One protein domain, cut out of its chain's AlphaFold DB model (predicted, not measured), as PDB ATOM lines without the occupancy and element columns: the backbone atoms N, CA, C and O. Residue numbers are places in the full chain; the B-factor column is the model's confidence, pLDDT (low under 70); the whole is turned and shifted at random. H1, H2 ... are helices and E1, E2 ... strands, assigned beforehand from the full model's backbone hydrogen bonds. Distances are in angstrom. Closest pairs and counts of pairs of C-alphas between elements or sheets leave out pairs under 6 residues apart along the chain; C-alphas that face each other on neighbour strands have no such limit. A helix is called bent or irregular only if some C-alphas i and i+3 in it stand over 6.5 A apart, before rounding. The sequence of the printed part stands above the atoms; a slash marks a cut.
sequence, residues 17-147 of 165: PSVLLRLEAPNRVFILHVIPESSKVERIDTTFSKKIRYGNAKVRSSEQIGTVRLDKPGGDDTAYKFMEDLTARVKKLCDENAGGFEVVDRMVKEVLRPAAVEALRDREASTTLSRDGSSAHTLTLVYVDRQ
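Overview. This is residues 17 to 147 of the 165 residues of an uncharacterized protein of Peniophora sp. CBMAI 1063 (UniProt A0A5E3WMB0). A twisted sheet of five strands forms one layer, and a helical hairpin, H1 and H2, covers one of its faces; the other face has no named helix. The sheet curls round H1, while H2 runs along the strands E1, E5 and E4. The printed part has 131 residues, with two named helices and five named strands in the order E1, E2, E3, E4, H1, H2, E5; the sheet's order is E3, E2, E1, E5, E4, all antiparallel, and the class is mixed, helices and strands. The whole is compact, with a radius of gyration of the C-alphas of 14.7 A, and spans 45 by 33 by 22 A.

Arrangement. E1, residues 17 to 24, and E2, residues 28 to 34, form a hairpin, with N 21 and O 32 2.8 A apart. E2 and E3, residues 41 to 47, form the next hairpin, with N 31 and O 44 2.9 A apart; E1, E2 and E3 are a meander, each strand the antiparallel neighbour of the one before. On the other side of E1 is E5, residues 134 to 146, antiparallel at 163 degrees, with N 20 and O 142 2.9 A apart. E5 is also the neighbour of E4, residues 58 to 71, with N 141 and O 63 2.7 A apart. E3 and E4 are the edge strands and are apart. E4 bends by 81 degrees at residue 61. H1, residues 78 to 96, and H2, residues 104 to 126, are on the same face of the sheet, in two layers. They touch, the closest C-alphas being those of Leu 93 and Val 111, 5.4 A apart, and run opposite ways at a steep tilt of 42 degrees. H2 has a height over the sheet of 8.9 A and runs along the strands, at 9 degrees to E5 on the local plane. The closest C-alphas of H2 and E4 are those of Val 68 and Leu 120, 6.1 A apart; those of H1 and E3 are Val 41 and Lys 91, 6.7 A apart. In H1 every O i to N i+4 pair is within hydrogen-bond range; in H2, 16 of 19 are.

Along the chain. E1 begins at C-alpha 17 (25.438, 24.225, -8.410). E2 and E3 follow, 19.9 A and 20.5 A long, and E4 measures 32.5 A. H1 is 27.1 A long and begins at C-alpha 78 (54.350, 32.225, -16.270). H2, 31.0 A long, has a kink of 28 degrees near residue 111 and is only just irregular: C-alphas 110 and 113 are 7.0 A apart. E5, 35.3 A long, ends at C-alpha 146 (26.212, 20.306, -13.097).

Size, cuts and confidence. The C-alphas of Leu 129 and Gln 147, the two farthest apart, are 45.7 A apart. The printed part has no cut. The link from E1 to E2 is tight and the others are short. The mean pLDDT of the printed part is 83.2, and residues 48 to 53, 72 to 77, 98 to 100, 102 and 127 to 133 are under 70.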
ATOM      1  N   PRO A  17      24.749  22.953  -8.281       90.88
ATOM      2  CA  PRO A  17      25.438  24.225  -8.410       90.88
ATOM      3  C   PRO A  17      26.936  24.086  -8.164       90.88
ATOM      4  O   PRO A  17      27.383  23.368  -7.272       90.88
ATOM      5  N   SER A  18      27.728  24.799  -8.951       91.81
ATOM      6  CA  SER A  18      29.168  24.879  -8.762       91.81
ATOM      7  C   SER A  18      29.727  26.182  -9.319       91.81
ATOM      8  O   SER A  18      29.014  26.985  -9.933       91.81
ATOM      9  N   VAL A  19      31.011  26.399  -9.076       92.81
ATOM     10  CA  VAL A  19      31.742  27.587  -9.489       92.81
ATOM     11  C   VAL A  19      33.156  27.197  -9.906       92.81
ATOM     12  O   VAL A  19      33.771  26.294  -9.337       92.81
ATOM     13  N   LEU A  20      33.650  27.869 -10.939       92.38
ATOM     14  CA  LEU A  20      34.949  27.621 -11.547       92.38
ATOM     15  C   LEU A  20      35.750  28.914 -11.568       92.38
ATOM     16  O   LEU A  20      35.198  29.961 -11.883       92.38
ATOM     17  N   LEU A  21      37.050  28.838 -11.319       94.25
ATOM     18  CA  LEU A  21      37.985  29.911 -11.646       94.25
ATOM     19  C   LEU A  21      38.496  29.692 -13.068       94.25
ATOM     20  O   LEU A  21      39.011  28.623 -13.381       94.25
ATOM     21  N   ARG A  22      38.358  30.697 -13.934       92.62
ATOM     22  CA  ARG A  22      38.801  30.673 -15.331       92.62
ATOM     23  C   ARG A  22      39.812  31.781 -15.587       92.62
ATOM     24  O   ARG A  22      39.514  32.940 -15.317       92.62
ATOM     25  N   LEU A  23      40.957  31.430 -16.164       91.12
ATOM     26  CA  LEU A  23      41.966  32.364 -16.658       91.12
ATOM     27  C   LEU A  23      42.114  32.217 -18.174       91.12
ATOM     28  O   LEU A  23      42.446  31.138 -18.664       91.12
ATOM     29  N   GLU A  24      41.914  33.311 -18.903       86.00
ATOM     30  CA  GLU A  24      42.072  33.366 -20.361       86.00
ATOM     31  C   GLU A  24      43.417  33.994 -20.750       86.00
ATOM     32  O   GLU A  24      43.607  35.209 -20.659       86.00
ATOM     33  N   ALA A  25      44.364  33.160 -21.186       80.19
ATOM     34  CA  ALA A  25      45.618  33.583 -21.815       80.19
ATOM     35  C   ALA A  25      45.415  33.778 -23.339       80.19
ATOM     36  O   ALA A  25      44.306  33.598 -23.810       80.19
ATOM     37  N   PRO A  26      46.413  34.133 -24.170       73.75
ATOM     38  CA  PRO A  26      46.182  34.312 -25.613       73.75
ATOM     39  C   PRO A  26      45.879  33.001 -26.355       73.75
ATOM     40  O   PRO A  26      45.094  32.984 -27.292       73.75
ATOM     41  N   ASN A  27      46.506  31.895 -25.928       77.62
ATOM     42  CA  ASN A  27      46.426  30.588 -26.598       77.62
ATOM     43  C   ASN A  27      46.056  29.436 -25.655       77.62
ATOM     44  O   ASN A  27      45.979  28.287 -26.094       77.62
ATOM     45  N   ARG A  28      45.770  29.737 -24.384       81.38
ATOM     46  CA  ARG A  28      45.347  28.758 -23.382       81.38
ATOM     47  C   ARG A  28      44.257  29.295 -22.474       81.38
ATOM     48  O   ARG A  28      44.283  30.462 -22.097       81.38
ATOM     49  N   VAL A  29      43.352  28.421 -22.073       85.50
ATOM     50  CA  VAL A  29      42.410  28.687 -20.998       85.50
ATOM     51  C   VAL A  29      42.662  27.698 -19.883       85.50
ATOM     52  O   VAL A  29      42.653  26.484 -20.089       85.50
ATOM     53  N   PHE A  30      42.876  28.250 -18.697       88.19
ATOM     54  CA  PHE A  30      43.036  27.480 -17.482       88.19
ATOM     55  C   PHE A  30      41.741  27.533 -16.692       88.19
ATOM     56  O   PHE A  30      41.150  28.601 -16.525       88.19
ATOM     57  N   ILE A  31      41.297  26.379 -16.210       90.19
ATOM     58  CA  ILE A  31      40.106  26.267 -15.374       90.19
ATOM     59  C   ILE A  31      40.493  25.524 -14.109       90.19
ATOM     60  O   ILE A  31      41.131  24.476 -14.173       90.19
ATOM     61  N   LEU A  32      40.086  26.061 -12.971       92.56
ATOM     62  CA  LEU A  32      40.203  25.437 -11.668       92.56
ATOM     63  C   LEU A  32      38.791  25.237 -11.111       92.56
ATOM     64  O   LEU A  32      37.999  26.177 -11.044       92.56
ATOM     65  N   HIS A  33      38.470  24.005 -10.740       91.56
ATOM     66  CA  HIS A  33      37.176  23.597 -10.208       91.56
ATOM     67  C   HIS A  33      37.370  23.040  -8.807       91.56
ATOM     68  O   HIS A  33      38.143  22.106  -8.621       91.56
ATOM     69  N   VAL A  34      36.661  23.587  -7.827       90.19
ATOM     70  CA  VAL A  34      36.514  22.939  -6.522       90.19
ATOM     71  C   VAL A  34      35.158  22.251  -6.513       90.19
ATOM     72  O   VAL A  34      34.130  22.900  -6.710       90.19
ATOM     73  N   ILE A  35      35.151  20.936  -6.314       89.38
ATOM     74  CA  ILE A  35      33.923  20.146  -6.233       89.38
ATOM     75  C   ILE A  35      33.287  20.410  -4.864       89.38
ATOM     76  O   ILE A  35      33.877  20.011  -3.859       89.38
ATOM     77  N   PRO A  36      32.102  21.044  -4.787       88.38
ATOM     78  CA  PRO A  36      31.495  21.423  -3.510       88.38
ATOM     79  C   PRO A  36      31.288  20.250  -2.548       88.38
ATOM     80  O   PRO A  36      31.508  20.390  -1.348       88.38
ATOM     81  N   GLU A  37      30.943  19.079  -3.079       87.06
ATOM     82  CA  GLU A  37      30.587  17.901  -2.281       87.06
ATOM     83  C   GLU A  37      31.789  17.151  -1.700       87.06
ATOM     84  O   GLU A  37      31.653  16.464  -0.695       87.06
ATOM     85  N   SER A  38      32.966  17.260  -2.320       84.62
ATOM     86  CA  SER A  38      34.169  16.520  -1.893       84.62
ATOM     87  C   SER A  38      35.338  17.423  -1.516       84.62
ATOM     88  O   SER A  38      36.365  16.933  -1.061       84.62
ATOM     89  N   SER A  39      35.217  18.731  -1.749       84.31
ATOM     90  CA  SER A  39      36.306  19.718  -1.675       84.31
ATOM     91  C   SER A  39      37.516  19.394  -2.564       84.31
ATOM     92  O   SER A  39      38.542  20.069  -2.501       84.31
ATOM     93  N   LYS A  40      37.402  18.385  -3.437       88.00
ATOM     94  CA  LYS A  40      38.453  18.005  -4.374       88.00
ATOM     95  C   LYS A  40      38.648  19.119  -5.395       88.00
ATOM     96  O   LYS A  40      37.689  19.652  -5.953       88.00
ATOM     97  N   VAL A  41      39.911  19.429  -5.658       88.56
ATOM     98  CA  VAL A  41      40.321  20.459  -6.611       88.56
ATOM     99  C   VAL A  41      40.759  19.807  -7.921       88.56
ATOM    100  O   VAL A  41      41.642  18.951  -7.935       88.56
ATOM    101  N   GLU A  42      40.154  20.229  -9.022       89.25
ATOM    102  CA  GLU A  42      40.404  19.755 -10.381       89.25
ATOM    103  C   GLU A  42      40.887  20.907 -11.271       89.25
ATOM    104  O   GLU A  42      40.407  22.033 -11.156       89.25
ATOM    105  N   ARG A  43      41.843  20.639 -12.170       88.19
ATOM    106  CA  ARG A  43      42.442  21.645 -13.060       88.19
ATOM    107  C   ARG A  43      42.378  21.199 -14.519       88.19
ATOM    108  O   ARG A  43      42.674  20.050 -14.828       88.19
ATOM    109  N   ILE A  44      42.056  22.136 -15.407       82.56
ATOM    110  CA  ILE A  44      42.099  21.987 -16.866       82.56
ATOM    111  C   ILE A  44      43.069  23.019 -17.430       82.56
ATOM    112  O   ILE A  44      43.013  24.191 -17.057       82.56
ATOM    113  N   ASP A  45      43.905  22.588 -18.367       81.62
ATOM    114  CA  ASP A  45      44.612  23.455 -19.308       81.62
ATOM    115  C   ASP A  45      44.194  23.031 -20.721       81.62
ATOM    116  O   ASP A  45      44.312  21.861 -21.094       81.62
ATOM    117  N   THR A  46      43.623  23.956 -21.491       75.25
ATOM    118  CA  THR A  46      43.203  23.684 -22.866       75.25
ATOM    119  C   THR A  46      43.556  24.832 -23.796       75.25
ATOM    120  O   THR A  46      43.571  25.993 -23.399       75.25
ATOM    121  N   THR A  47      43.830  24.522 -25.059       72.88
ATOM    122  CA  THR A  47      44.129  25.526 -26.082       72.88
ATOM    123  C   THR A  47      42.845  26.089 -26.703       72.88
ATOM    124  O   THR A  47      41.855  25.372 -26.854       72.88
ATOM    125  N   PHE A  48      42.852  27.370 -27.109       62.53
ATOM    126  CA  PHE A  48      41.664  28.066 -27.661       62.53
ATOM    127  C   PHE A  48      41.059  27.415 -28.908       62.53
ATOM    128  O   PHE A  48      39.912  27.702 -29.249       62.53
ATOM    129  N   SER A  49      41.786  26.528 -29.593       56.84
ATOM    130  CA  SER A  49      41.247  25.795 -30.741       56.84
ATOM    131  C   SER A  49      40.114  24.834 -30.362       56.84
ATOM    132  O   SER A  49      39.392  24.362 -31.240       56.84
ATOM    133  N   LYS A  50      39.905  24.564 -29.065       58.97
ATOM    134  CA  LYS A  50      38.776  23.782 -28.560       58.97
ATOM    135  C   LYS A  50      37.750  24.709 -27.910       58.97
ATOM    136  O   LYS A  50      38.060  25.433 -26.969       58.97
ATOM    137  N   LYS A  51      36.490  24.642 -28.366       60.38
ATOM    138  CA  LYS A  51      35.362  25.199 -27.602       60.38
ATOM    139  C   LYS A  51      35.400  24.572 -26.211       60.38
ATOM    140  O   LYS A  51      35.270  23.354 -26.096       60.38
ATOM    141  N   ILE A  52      35.586  25.392 -25.182       64.81
ATOM    142  CA  ILE A  52      35.587  24.938 -23.794       64.81
ATOM    143  C   ILE A  52      34.216  24.343 -23.503       64.81
ATOM    144  O   ILE A  52      33.201  25.036 -23.564       64.81
ATOM    145  N   ARG A  53      34.187  23.046 -23.208       68.75
ATOM    146  CA  ARG A  53      32.991  22.362 -22.729       68.75
ATOM    147  C   ARG A  53      33.193  22.058 -21.257       68.75
ATOM    148  O   ARG A  53      34.124  21.346 -20.899       68.75
ATOM    149  N   TYR A  54      32.303  22.563 -20.416       75.19
ATOM    150  CA  TYR A  54      32.237  22.193 -19.004       75.19
ATOM    151  C   TYR A  54      31.491  20.856 -18.856       75.19
ATOM    152  O   TYR A  54      30.507  20.765 -18.127       75.19
ATOM    153  N   GLY A  55      31.901  19.828 -19.609       76.38
ATOM    154  CA  GLY A  55      31.138  18.585 -19.739       76.38
ATOM    155  C   GLY A  55      29.687  18.865 -20.153       76.38
ATOM    156  O   GLY A  55      29.447  19.583 -21.124       76.38
ATOM    157  N   ASN A  56      28.733  18.353 -19.369       78.31
ATOM    158  CA  ASN A  56      27.298  18.625 -19.524       78.31
ATOM    159  C   ASN A  56      26.787  19.771 -18.627       78.31
ATOM    160  O   ASN A  56      25.575  19.940 -18.478       78.31
ATOM    161  N   ALA A  57      27.678  20.530 -17.982       84.81
ATOM    162  CA  ALA A  57      27.286  21.621 -17.101       84.81
ATOM    163  C   ALA A  57      26.798  22.838 -17.899       84.81
ATOM    164  O   ALA A  57      27.365  23.201 -18.934       84.81
ATOM    165  N   LYS A  58      25.752  23.494 -17.396       88.00
ATOM    166  CA  LYS A  58      25.200  24.720 -17.985       88.00
ATOM    167  C   LYS A  58      25.790  25.937 -17.290       88.00
ATOM    168  O   LYS A  58      25.766  26.012 -16.067       88.00
ATOM    169  N   VAL A  59      26.301  26.897 -18.057       90.25
ATOM    170  CA  VAL A  59      26.769  28.179 -17.509       90.25
ATOM    171  C   VAL A  59      25.560  29.035 -17.145       90.25
ATOM    172  O   VAL A  59      24.692  29.255 -17.987       90.25
ATOM    173  N   ARG A  60      25.517  29.520 -15.903       91.50
ATOM    174  CA  ARG A  60      24.488  30.448 -15.414       91.50
ATOM    175  C   ARG A  60      24.921  31.897 -15.549       91.50
ATOM    176  O   ARG A  60      24.182  32.728 -16.062       91.50
ATOM    177  N   SER A  61      26.116  32.198 -15.056       93.69
ATOM    178  CA  SER A  61      26.663  33.551 -15.017       93.69
ATOM    179  C   SER A  61      28.181  33.511 -14.885       93.69
ATOM    180  O   SER A  61      28.782  32.468 -14.606       93.69
ATOM    181  N   SER A  62      28.806  34.666 -15.083       93.88
ATOM    182  CA  SER A  62      30.233  34.858 -14.872       93.88
ATOM    183  C   SER A  62      30.503  36.195 -14.203       93.88
ATOM    184  O   SER A  62      29.839  37.183 -14.510       93.88
ATOM    185  N   GLU A  63      31.504  36.229 -13.335       95.75
ATOM    186  CA  GLU A  63      31.924  37.410 -12.590       95.75
ATOM    187  C   GLU A  63      33.440  37.563 -12.698       95.75
ATOM    188  O   GLU A  63      34.190  36.668 -12.312       95.75
ATOM    189  N   GLN A  64      33.912  38.693 -13.218       95.62
ATOM    190  CA  GLN A  64      35.340  38.983 -13.239       95.62
ATOM    191  C   GLN A  64      35.820  39.345 -11.828       95.62
ATOM    192  O   GLN A  64      35.302  40.278 -11.223       95.62
ATOM    193  N   ILE A  65      36.839  38.639 -11.331       94.19
ATOM    194  CA  ILE A  65      37.491  38.961 -10.051       94.19
ATOM    195  C   ILE A  65      38.543  40.048 -10.259       94.19
ATOM    196  O   ILE A  65      38.677  40.959  -9.448       94.19
ATOM    197  N   GLY A  66      39.312  39.945 -11.343       93.06
ATOM    198  CA  GLY A  66      40.404  40.869 -11.608       93.06
ATOM    199  C   GLY A  66      41.191  40.519 -12.860       93.06
ATOM    200  O   GLY A  66      40.811  39.647 -13.646       93.06
ATOM    201  N   THR A  67      42.295  41.232 -13.047       92.00
ATOM    202  CA  THR A  67      43.208  41.039 -14.174       92.00
ATOM    203  C   THR A  67      44.607  40.738 -13.674       92.00
ATOM    204  O   THR A  67      45.124  41.462 -12.828       92.00
ATOM    205  N   VAL A  68      45.243  39.722 -14.243       89.31
ATOM    206  CA  VAL A  68      46.636  39.370 -13.979       89.31
ATOM    207  C   VAL A  68      47.505  39.753 -15.173       89.31
ATOM    208  O   VAL A  68      47.141  39.491 -16.318       89.31
ATOM    209  N   ARG A  69      48.660  40.378 -14.925       86.75
ATOM    210  CA  ARG A  69      49.672  40.613 -15.965       86.75
ATOM    211  C   ARG A  69      50.644  39.439 -16.023       86.75
ATOM    212  O   ARG A  69      51.313  39.119 -15.037       86.75
ATOM    213  N   LEU A  70      50.711  38.794 -17.182       83.62
ATOM    214  CA  LEU A  70      51.585  37.652 -17.440       83.62
ATOM    215  C   LEU A  70      52.566  38.018 -18.552       83.62
ATOM    216  O   LEU A  70      52.202  38.694 -19.511       83.62
ATOM    217  N   ASP A  71      53.817  37.597 -18.404       77.88
ATOM    218  CA  ASP A  71      54.867  37.855 -19.391       77.88
ATOM    219  C   ASP A  71      54.634  37.042 -20.676       77.88
ATOM    220  O   ASP A  71      54.055  35.950 -20.625       77.88
ATOM    221  N   LYS A  72      55.095  37.563 -21.824       68.62
ATOM    222  CA  LYS A  72      55.022  36.891 -23.133       68.62
ATOM    223  C   LYS A  72      55.512  35.433 -23.056       68.62
ATOM    224  O   LYS A  72      56.506  35.154 -22.383       68.62
ATOM    225  N   PRO A  73      54.872  34.511 -23.798       57.94
ATOM    226  CA  PRO A  73      55.337  33.133 -23.897       57.94
ATOM    227  C   PRO A  73      56.726  33.105 -24.553       57.94
ATOM    228  O   PRO A  73      56.902  33.629 -25.651       57.94
ATOM    229  N   GLY A  74      57.714  32.530 -23.865       49.53
ATOM    230  CA  GLY A  74      59.113  32.504 -24.322       49.53
ATOM    231  C   GLY A  74      60.107  31.962 -23.290       49.53
ATOM    232  O   GLY A  74      61.171  31.479 -23.655       49.53
ATOM    233  N   GLY A  75      59.737  31.967 -22.013       48.19
ATOM    234  CA  GLY A  75      60.222  31.002 -21.030       48.19
ATOM    235  C   GLY A  75      59.003  30.258 -20.518       48.19
ATOM    236  O   GLY A  75      57.978  30.901 -20.283       48.19
ATOM    237  N   ASP A  76      59.073  28.932 -20.427       46.97
ATOM    238  CA  ASP A  76      57.966  28.139 -19.910       46.97
ATOM    239  C   ASP A  76      57.412  28.768 -18.619       46.97
ATOM    240  O   ASP A  76      58.141  29.226 -17.727       46.97
ATOM    241  N   ASP A  77      56.089  28.711 -18.515       61.06
ATOM    242  CA  ASP A  77      55.393  28.596 -17.243       61.06
ATOM    243  C   ASP A  77      54.873  29.852 -16.525       61.06
ATOM    244  O   ASP A  77      54.358  29.707 -15.432       61.06
ATOM    245  N   THR A  78      54.874  31.077 -17.063       76.81
ATOM    246  CA  THR A  78      54.350  32.225 -16.270       76.81
ATOM    247  C   THR A  78      52.851  32.115 -15.939       76.81
ATOM    248  O   THR A  78      52.443  32.311 -14.795       76.81
ATOM    249  N   ALA A  79      52.016  31.762 -16.924       81.38
ATOM    250  CA  ALA A  79      50.583  31.534 -16.705       81.38
ATOM    251  C   ALA A  79      50.319  30.245 -15.919       81.38
ATOM    252  O   ALA A  79      49.435  30.192 -15.068       81.38
ATOM    253  N   TYR A  80      51.099  29.205 -16.205       83.00
ATOM    254  CA  TYR A  80      50.942  27.910 -15.567       83.00
ATOM    255  C   TYR A  80      51.385  27.942 -14.098       83.00
ATOM    256  O   TYR A  80      50.628  27.432 -13.279       83.00
ATOM    257  N   LYS A  81      52.503  28.607 -13.761       85.25
ATOM    258  CA  LYS A  81      52.971  28.884 -12.389       85.25
ATOM    259  C   LYS A  81      51.961  29.706 -11.619       85.25
ATOM    260  O   LYS A  81      51.567  29.301 -10.538       85.25
ATOM    261  N   PHE A  82      51.455  30.794 -12.210       88.88
ATOM    262  CA  PHE A  82      50.375  31.561 -11.585       88.88
ATOM    263  C   PHE A  82      49.178  30.661 -11.239       88.88
ATOM    264  O   PHE A  82      48.630  30.735 -10.141       88.88
ATOM    265  N   MET A  83      48.793  29.767 -12.153       90.62
ATOM    266  CA  MET A  83      47.721  28.806 -11.905       90.62
ATOM    267  C   MET A  83      48.105  27.696 -10.914       90.62
ATOM    268  O   MET A  83      47.218  27.200 -10.223       90.62
ATOM    269  N   GLU A  84      49.372  27.283 -10.817       90.56
ATOM    270  CA  GLU A  84      49.853  26.358  -9.779       90.56
ATOM    271  C   GLU A  84      49.792  26.997  -8.397       90.56
ATOM    272  O   GLU A  84      49.198  26.407  -7.495       90.56
ATOM    273  N   ASP A  85      50.293  28.221  -8.258       91.56
ATOM    274  CA  ASP A  85      50.241  28.993  -7.018       91.56
ATOM    275  C   ASP A  85      48.789  29.212  -6.578       91.56
ATOM    276  O   ASP A  85      48.432  28.976  -5.422       91.56
ATOM    277  N   LEU A  86      47.915  29.595  -7.518       93.94
ATOM    278  CA  LEU A  86      46.482  29.731  -7.264       93.94
ATOM    279  C   LEU A  86      45.855  28.397  -6.835       93.94
ATOM    280  O   LEU A  86      45.074  28.359  -5.886       93.94
ATOM    281  N   THR A  87      46.218  27.290  -7.491       93.88
ATOM    282  CA  THR A  87      45.739  25.947  -7.127       93.88
ATOM    283  C   THR A  87      46.185  25.565  -5.717       93.88
ATOM    284  O   THR A  87      45.386  25.026  -4.954       93.88
ATOM    285  N   ALA A  88      47.440  25.841  -5.355       93.88
ATOM    286  CA  ALA A  88      47.984  25.544  -4.034       93.88
ATOM    287  C   ALA A  88      47.257  26.333  -2.934       93.88
ATOM    288  O   ALA A  88      46.881  25.754  -1.917       93.88
ATOM    289  N   ARG A  89      46.978  27.623  -3.165       95.00
ATOM    290  CA  ARG A  89      46.201  28.461  -2.236       95.00
ATOM    291  C   ARG A  89      44.771  27.971  -2.072       95.00
ATOM    292  O   ARG A  89      44.294  27.859  -0.950       95.00
ATOM    293  N   VAL A  90      44.105  27.637  -3.179       94.00
ATOM    294  CA  VAL A  90      42.749  27.075  -3.143       94.00
ATOM    295  C   VAL A  90      42.724  25.770  -2.354       94.00
ATOM    296  O   VAL A  90      41.870  25.617  -1.491       94.00
ATOM    297  N   LYS A  91      43.673  24.855  -2.594       92.44
ATOM    298  CA  LYS A  91      43.783  23.606  -1.826       92.44
ATOM    299  C   LYS A  91      43.969  23.874  -0.334       92.44
ATOM    300  O   LYS A  91      43.205  23.346   0.460       92.44
ATOM    301  N   LYS A  92      44.906  24.757   0.022       93.25
ATOM    302  CA  LYS A  92      45.152  25.145   1.416       93.25
ATOM    303  C   LYS A  92      43.880  25.673   2.094       93.25
ATOM    304  O   LYS A  92      43.538  25.212   3.175       93.25
ATOM    305  N   LEU A  93      43.158  26.591   1.449       92.12
ATOM    306  CA  LEU A  93      41.910  27.132   1.996       92.12
ATOM    307  C   LEU A  93      40.790  26.081   2.052       92.12
ATOM    308  O   LEU A  93      39.983  26.111   2.974       92.12
ATOM    309  N   CYS A  94      40.721  25.140   1.106       89.56
ATOM    310  CA  CYS A  94      39.798  24.006   1.207       89.56
ATOM    311  C   CYS A  94      40.109  23.132   2.430       89.56
ATOM    312  O   CYS A  94      39.183  22.753   3.144       89.56
ATOM    313  N   ASP A  95      41.388  22.840   2.679       88.50
ATOM    314  CA  ASP A  95      41.830  22.025   3.815       88.50
ATOM    315  C   ASP A  95      41.532  22.720   5.156       88.50
ATOM    316  O   ASP A  95      41.111  22.076   6.116       88.50
ATOM    317  N   GLU A  96      41.683  24.048   5.218       87.38
ATOM    318  CA  GLU A  96      41.332  24.865   6.390       87.38
ATOM    319  C   GLU A  96      39.815  24.910   6.654       87.38
ATOM    320  O   GLU A  96      39.392  25.031   7.802       87.38
ATOM    321  N   ASN A  97      38.992  24.763   5.612       79.62
ATOM    322  CA  ASN A  97      37.527  24.789   5.683       79.62
ATOM    323  C   ASN A  97      36.911  23.377   5.589       79.62
ATOM    324  O   ASN A  97      35.849  23.196   4.989       79.62
ATOM    325  N   ALA A  98      37.573  22.366   6.166       64.69
ATOM    326  CA  ALA A  98      37.190  20.955   6.096       64.69
ATOM    327  C   ALA A  98      35.776  20.674   6.660       64.69
ATOM    328  O   ALA A  98      35.587  20.337   7.826       64.69
ATOM    329  N   GLY A  99      34.766  20.802   5.800       63.00
ATOM    330  CA  GLY A  99      33.359  20.501   6.086       63.00
ATOM    331  C   GLY A  99      32.491  20.396   4.829       63.00
ATOM    332  O   GLY A  99      31.265  20.439   4.920       63.00
ATOM    333  N   GLY A 100      33.120  20.301   3.648       62.53
ATOM    334  CA  GLY A 100      32.447  20.450   2.357       62.53
ATOM    335  C   GLY A 100      31.928  21.872   2.145       62.53
ATOM    336  O   GLY A 100      31.928  22.700   3.051       62.53
ATOM    337  N   PHE A 101      31.453  22.179   0.946       71.50
ATOM    338  CA  PHE A 101      30.715  23.410   0.680       71.50
ATOM    339  C   PHE A 101      29.307  23.024   0.250       71.50
ATOM    340  O   PHE A 101      29.030  22.909  -0.937       71.50
ATOM    341  N   GLU A 102      28.396  22.835   1.208       65.69
ATOM    342  CA  GLU A 102      26.973  22.615   0.887       65.69
ATOM    343  C   GLU A 102      26.382  23.789   0.088       65.69
ATOM    344  O   GLU A 102      25.414  23.633  -0.652       65.69
ATOM    345  N   VAL A 103      27.001  24.972   0.196       79.56
ATOM    346  CA  VAL A 103      26.591  26.192  -0.494       79.56
ATOM    347  C   VAL A 103      27.768  26.788  -1.269       79.56
ATOM    348  O   VAL A 103      28.798  27.144  -0.694       79.56
ATOM    349  N   VAL A 104      27.587  26.966  -2.581       86.44
ATOM    350  CA  VAL A 104      28.573  27.583  -3.494       86.44
ATOM    351  C   VAL A 104      29.002  28.980  -3.036       86.44
ATOM    352  O   VAL A 104      30.165  29.340  -3.177       86.44
ATOM    353  N   ASP A 105      28.089  29.758  -2.456       89.44
ATOM    354  CA  ASP A 105      28.386  31.095  -1.932       89.44
ATOM    355  C   ASP A 105      29.466  31.064  -0.837       89.44
ATOM    356  O   ASP A 105      30.379  31.891  -0.846       89.44
ATOM    357  N   ARG A 106      29.429  30.051   0.042       89.31
ATOM    358  CA  ARG A 106      30.457  29.849   1.069       89.31
ATOM    359  C   ARG A 106      31.819  29.573   0.433       89.31
ATOM    360  O   ARG A 106      32.788  30.249   0.753       89.31
ATOM    361  N   MET A 107      31.873  28.675  -0.553       90.75
ATOM    362  CA  MET A 107      33.100  28.378  -1.307       90.75
ATOM    363  C   MET A 107      33.686  29.622  -1.985       90.75
ATOM    364  O   MET A 107      34.896  29.844  -1.969       90.75
ATOM    365  N   VAL A 108      32.836  30.450  -2.594       93.31
ATOM    366  CA  VAL A 108      33.280  31.685  -3.242       93.31
ATOM    367  C   VAL A 108      33.878  32.650  -2.221       93.31
ATOM    368  O   VAL A 108      34.943  33.212  -2.478       93.31
ATOM    369  N   LYS A 109      33.208  32.838  -1.081       93.19
ATOM    370  CA  LYS A 109      33.608  33.792  -0.040       93.19
ATOM    371  C   LYS A 109      34.848  33.355   0.734       93.19
ATOM    372  O   LYS A 109      35.698  34.196   1.001       93.19
ATOM    373  N   GLU A 110      34.951  32.075   1.073       91.75
ATOM    374  CA  GLU A 110      35.982  31.555   1.981       91.75
ATOM    375  C   GLU A 110      37.204  30.992   1.248       91.75
ATOM    376  O   GLU A 110      38.301  31.010   1.796       91.75
ATOM    377  N   VAL A 111      37.051  30.541  -0.005       93.50
ATOM    378  CA  VAL A 111      38.139  29.890  -0.756       93.50
ATOM    379  C   VAL A 111      38.505  30.655  -2.018       93.50
ATOM    380  O   VAL A 111      39.629  31.137  -2.153       93.50
ATOM    381  N   LEU A 112      37.579  30.769  -2.975       94.44
ATOM    382  CA  LEU A 112      37.956  31.189  -4.327       94.44
ATOM    383  C   LEU A 112      38.330  32.666  -4.405       94.44
ATOM    384  O   LEU A 112      39.330  32.996  -5.039       94.44
ATOM    385  N   ARG A 113      37.555  33.559  -3.772       95.44
ATOM    386  CA  ARG A 113      37.886  34.991  -3.755       95.44
ATOM    387  C   ARG A 113      39.163  35.267  -2.965       95.44
ATOM    388  O   ARG A 113      40.022  35.931  -3.542       95.44
ATOM    389  N   PRO A 114      39.345  34.772  -1.723       95.81
ATOM    390  CA  PRO A 114      40.586  35.010  -0.990       95.81
ATOM    391  C   PRO A 114      41.817  34.501  -1.746       95.81
ATOM    392  O   PRO A 114      42.758  35.268  -1.937       95.81
ATOM    393  N   ALA A 115      41.776  33.273  -2.285       95.62
ATOM    394  CA  ALA A 115      42.886  32.728  -3.069       95.62
ATOM    395  C   ALA A 115      43.186  33.556  -4.325       95.62
ATOM    396  O   ALA A 115      44.347  33.834  -4.619       95.62
ATOM    397  N   ALA A 116      42.150  33.959  -5.068       94.69
ATOM    398  CA  ALA A 116      42.310  34.751  -6.281       94.69
ATOM    399  C   ALA A 116      42.882  36.142  -5.987       94.69
ATOM    400  O   ALA A 116      43.819  36.567  -6.658       94.69
ATOM    401  N   VAL A 117      42.350  36.844  -4.984       95.00
ATOM    402  CA  VAL A 117      42.811  38.186  -4.599       95.00
ATOM    403  C   VAL A 117      44.259  38.145  -4.121       95.00
ATOM    404  O   VAL A 117      45.061  38.981  -4.534       95.00
ATOM    405  N   GLU A 118      44.617  37.164  -3.295       94.38
ATOM    406  CA  GLU A 118      45.985  37.019  -2.804       94.38
ATOM    407  C   GLU A 118      46.961  36.678  -3.940       94.38
ATOM    408  O   GLU A 118      48.003  37.321  -4.067       94.38
ATOM    409  N   ALA A 119      46.596  35.751  -4.834       92.75
ATOM    410  CA  ALA A 119      47.409  35.416  -6.004       92.75
ATOM    411  C   ALA A 119      47.610  36.623  -6.938       92.75
ATOM    412  O   ALA A 119      48.708  36.830  -7.458       92.75
ATOM    413  N   LEU A 120      46.569  37.437  -7.141       92.50
ATOM    414  CA  LEU A 120      46.657  38.672  -7.923       92.50
ATOM    415  C   LEU A 120      47.604  39.685  -7.271       92.50
ATOM    416  O   LEU A 120      48.470  40.226  -7.959       92.50
ATOM    417  N   ARG A 121      47.484  39.896  -5.955       91.81
ATOM    418  CA  ARG A 121      48.332  40.830  -5.200       91.81
ATOM    419  C   ARG A 121      49.803  40.419  -5.232       91.81
ATOM    420  O   ARG A 121      50.671  41.250  -5.482       91.81
ATOM    421  N   ASP A 122      50.086  39.140  -5.011       89.44
ATOM    422  CA  ASP A 122      51.460  38.634  -4.987       89.44
ATOM    423  C   ASP A 122      52.099  38.704  -6.380       89.44
ATOM    424  O   ASP A 122      53.282  39.039  -6.526       89.44
ATOM    425  N   ARG A 123      51.300  38.477  -7.432       86.12
ATOM    426  CA  ARG A 123      51.757  38.669  -8.807       86.12
ATOM    427  C   ARG A 123      52.034  40.139  -9.112       86.12
ATOM    428  O   ARG A 123      53.057  40.433  -9.725       86.12
ATOM    429  N   GLU A 124      51.168  41.053  -8.686       84.50
ATOM    430  CA  GLU A 124      51.374  42.496  -8.848       84.50
ATOM    431  C   GLU A 124      52.660  42.962  -8.151       84.50
ATOM    432  O   GLU A 124      53.498  43.605  -8.786       84.50
ATOM    433  N   ALA A 125      52.890  42.540  -6.904       81.06
ATOM    434  CA  ALA A 125      54.117  42.838  -6.160       81.06
ATOM    435  C   ALA A 125      55.385  42.297  -6.856       81.06
ATOM    436  O   ALA A 125      56.436  42.943  -6.856       81.06
ATOM    437  N   SER A 126      55.270  41.142  -7.515       74.19
ATOM    438  CA  SER A 126      56.358  40.521  -8.283       74.19
ATOM    439  C   SER A 126      56.599  41.173  -9.655       74.19
ATOM    440  O   SER A 126      57.610  40.902 -10.295       74.19
ATOM    441  N   THR A 127      55.689  42.037 -10.123       67.00
ATOM    442  CA  THR A 127      55.739  42.685 -11.452       67.00
ATOM    443  C   THR A 127      56.516  44.016 -11.433       67.00
ATOM    444  O   THR A 127      56.602  44.707 -12.444       67.00
ATOM    445  N   THR A 128      57.140  44.380 -10.307       54.75
ATOM    446  CA  THR A 128      57.906  45.630 -10.104       54.75
ATOM    447  C   THR A 128      59.084  45.837 -11.069       54.75
ATOM    448  O   THR A 128      59.619  46.940 -11.157       54.75
ATOM    449  N   LEU A 129      59.453  44.826 -11.857       53.25
ATOM    450  CA  LEU A 129      60.419  44.928 -12.947       53.25
ATOM    451  C   LEU A 129      59.676  44.894 -14.287       53.25
ATOM    452  O   LEU A 129      59.412  43.827 -14.835       53.25
ATOM    453  N   SER A 130      59.328  46.077 -14.797       46.69
ATOM    454  CA  SER A 130      58.746  46.287 -16.127       46.69
ATOM    455  C   SER A 130      59.516  45.502 -17.195       46.69
ATOM    456  O   SER A 130      60.599  45.905 -17.616       46.69
ATOM    457  N   ARG A 131      58.964  44.367 -17.631       57.56
ATOM    458  CA  ARG A 131      59.426  43.634 -18.811       57.56
ATOM    459  C   ARG A 131      58.555  44.030 -19.991       57.56
ATOM    460  O   ARG A 131      57.340  43.816 -19.973       57.56
ATOM    461  N   ASP A 132      59.184  44.586 -21.018       58.88
ATOM    462  CA  ASP A 132      58.545  44.814 -22.308       58.88
ATOM    463  C   ASP A 132      57.903  43.508 -22.797       58.88
ATOM    464  O   ASP A 132      58.577  42.507 -23.042       58.88
ATOM    465  N   GLY A 133      56.571  43.508 -22.917       66.50
ATOM    466  CA  GLY A 133      55.813  42.362 -23.418       66.50
ATOM    467  C   GLY A 133      55.003  41.563 -22.395       66.50
ATOM    468  O   GLY A 133      54.723  40.401 -22.669       66.50
ATOM    469  N   SER A 134      54.584  42.135 -21.266       76.50
ATOM    470  CA  SER A 134      53.486  41.547 -20.481       76.50
ATOM    471  C   SER A 134      52.114  41.839 -21.111       76.50
ATOM    472  O   SER A 134      51.901  42.889 -21.720       76.50
ATOM    473  N   SER A 135      51.169  40.908 -20.973       81.38
ATOM    474  CA  SER A 135      49.767  41.074 -21.369       81.38
ATOM    475  C   SER A 135      48.830  40.856 -20.184       81.38
ATOM    476  O   SER A 135      49.115  40.073 -19.278       81.38
ATOM    477  N   ALA A 136      47.717  41.591 -20.170       87.56
ATOM    478  CA  ALA A 136      46.689  41.459 -19.144       87.56
ATOM    479  C   ALA A 136      45.715  40.328 -19.498       87.56
ATOM    480  O   ALA A 136      45.254  40.234 -20.634       87.56
ATOM    481  N   HIS A 137      45.386  39.506 -18.506       88.62
ATOM    482  CA  HIS A 137      44.505  38.347 -18.622       88.62
ATOM    483  C   HIS A 137      43.445  38.385 -17.535       88.62
ATOM    484  O   HIS A 137      43.741  38.698 -16.383       88.62
ATOM    485  N   THR A 138      42.202  38.074 -17.884       91.88
ATOM    486  CA  THR A 138      41.083  38.128 -16.940       91.88
ATOM    487  C   THR A 138      40.978  36.837 -16.142       91.88
ATOM    488  O   THR A 138      40.968  35.750 -16.727       91.88
ATOM    489  N   LEU A 139      40.846  36.971 -14.821       94.38
ATOM    490  CA  LEU A 139      40.487  35.889 -13.913       94.38
ATOM    491  C   LEU A 139      39.010  36.034 -13.526       94.38
ATOM    492  O   LEU A 139      38.599  37.059 -12.973       94.38
ATOM    493  N   THR A 140      38.218  35.004 -13.808       95.38
ATOM    494  CA  THR A 140      36.752  35.058 -13.769       95.38
ATOM    495  C   THR A 140      36.190  33.877 -12.984       95.38
ATOM    496  O   THR A 140      36.617  32.744 -13.188       95.38
ATOM    497  N   LEU A 141      35.199  34.118 -12.125       95.56
ATOM    498  CA  LEU A 141      34.322  33.082 -11.582       95.56
ATOM    499  C   LEU A 141      33.260  32.731 -12.617       95.56
ATOM    500  O   LEU A 141      32.579  33.615 -13.131       95.56
ATOM    501  N   VAL A 142      33.081  31.451 -12.906       93.62
ATOM    502  CA  VAL A 142      32.028  30.951 -13.794       93.62
ATOM    503  C   VAL A 142      31.101  30.069 -12.973       93.62
ATOM    504  O   VAL A 142      31.507  29.004 -12.513       93.62
ATOM    505  N   TYR A 143      29.860  30.511 -12.786       93.12
ATOM    506  CA  TYR A 143      28.842  29.761 -12.060       93.12
ATOM    507  C   TYR A 143      28.157  28.796 -13.017       93.12
ATOM    508  O   TYR A 143      27.655  29.199 -14.071       93.12
ATOM    509  N   VAL A 144      28.107  27.524 -12.639       91.56
ATOM    510  CA  VAL A 144      27.566  26.455 -13.480       91.56
ATOM    511  C   VAL A 144      26.594  25.574 -12.708       91.56
ATOM    512  O   VAL A 144      26.695  25.446 -11.490       91.56
ATOM    513  N   ASP A 145      25.680  24.944 -13.433       90.44
ATOM    514  CA  ASP A 145      24.808  23.883 -12.940       90.44
ATOM    515  C   ASP A 145      25.278  22.551 -13.529       90.44
ATOM    516  O   ASP A 145      25.216  22.348 -14.747       90.44
ATOM    517  N   ARG A 146      25.786  21.651 -12.682       88.81
ATOM    518  CA  ARG A 146      26.212  20.306 -13.097       88.81
ATOM    519  C   ARG A 146      25.039  19.332 -13.030       88.81
ATOM    520  O   ARG A 146      24.139  19.483 -12.212       88.81
ATOM    521  N   GLN A 147      25.099  18.282 -13.847       84.94
ATOM    522  CA  GLN A 147      24.114  17.191 -13.817       84.94
ATOM    523  C   GLN A 147      24.380  16.148 -12.718       84.94
ATOM    524  O   GLN A 147      23.512  15.329 -12.435       84.94
TER     525      GLN A 147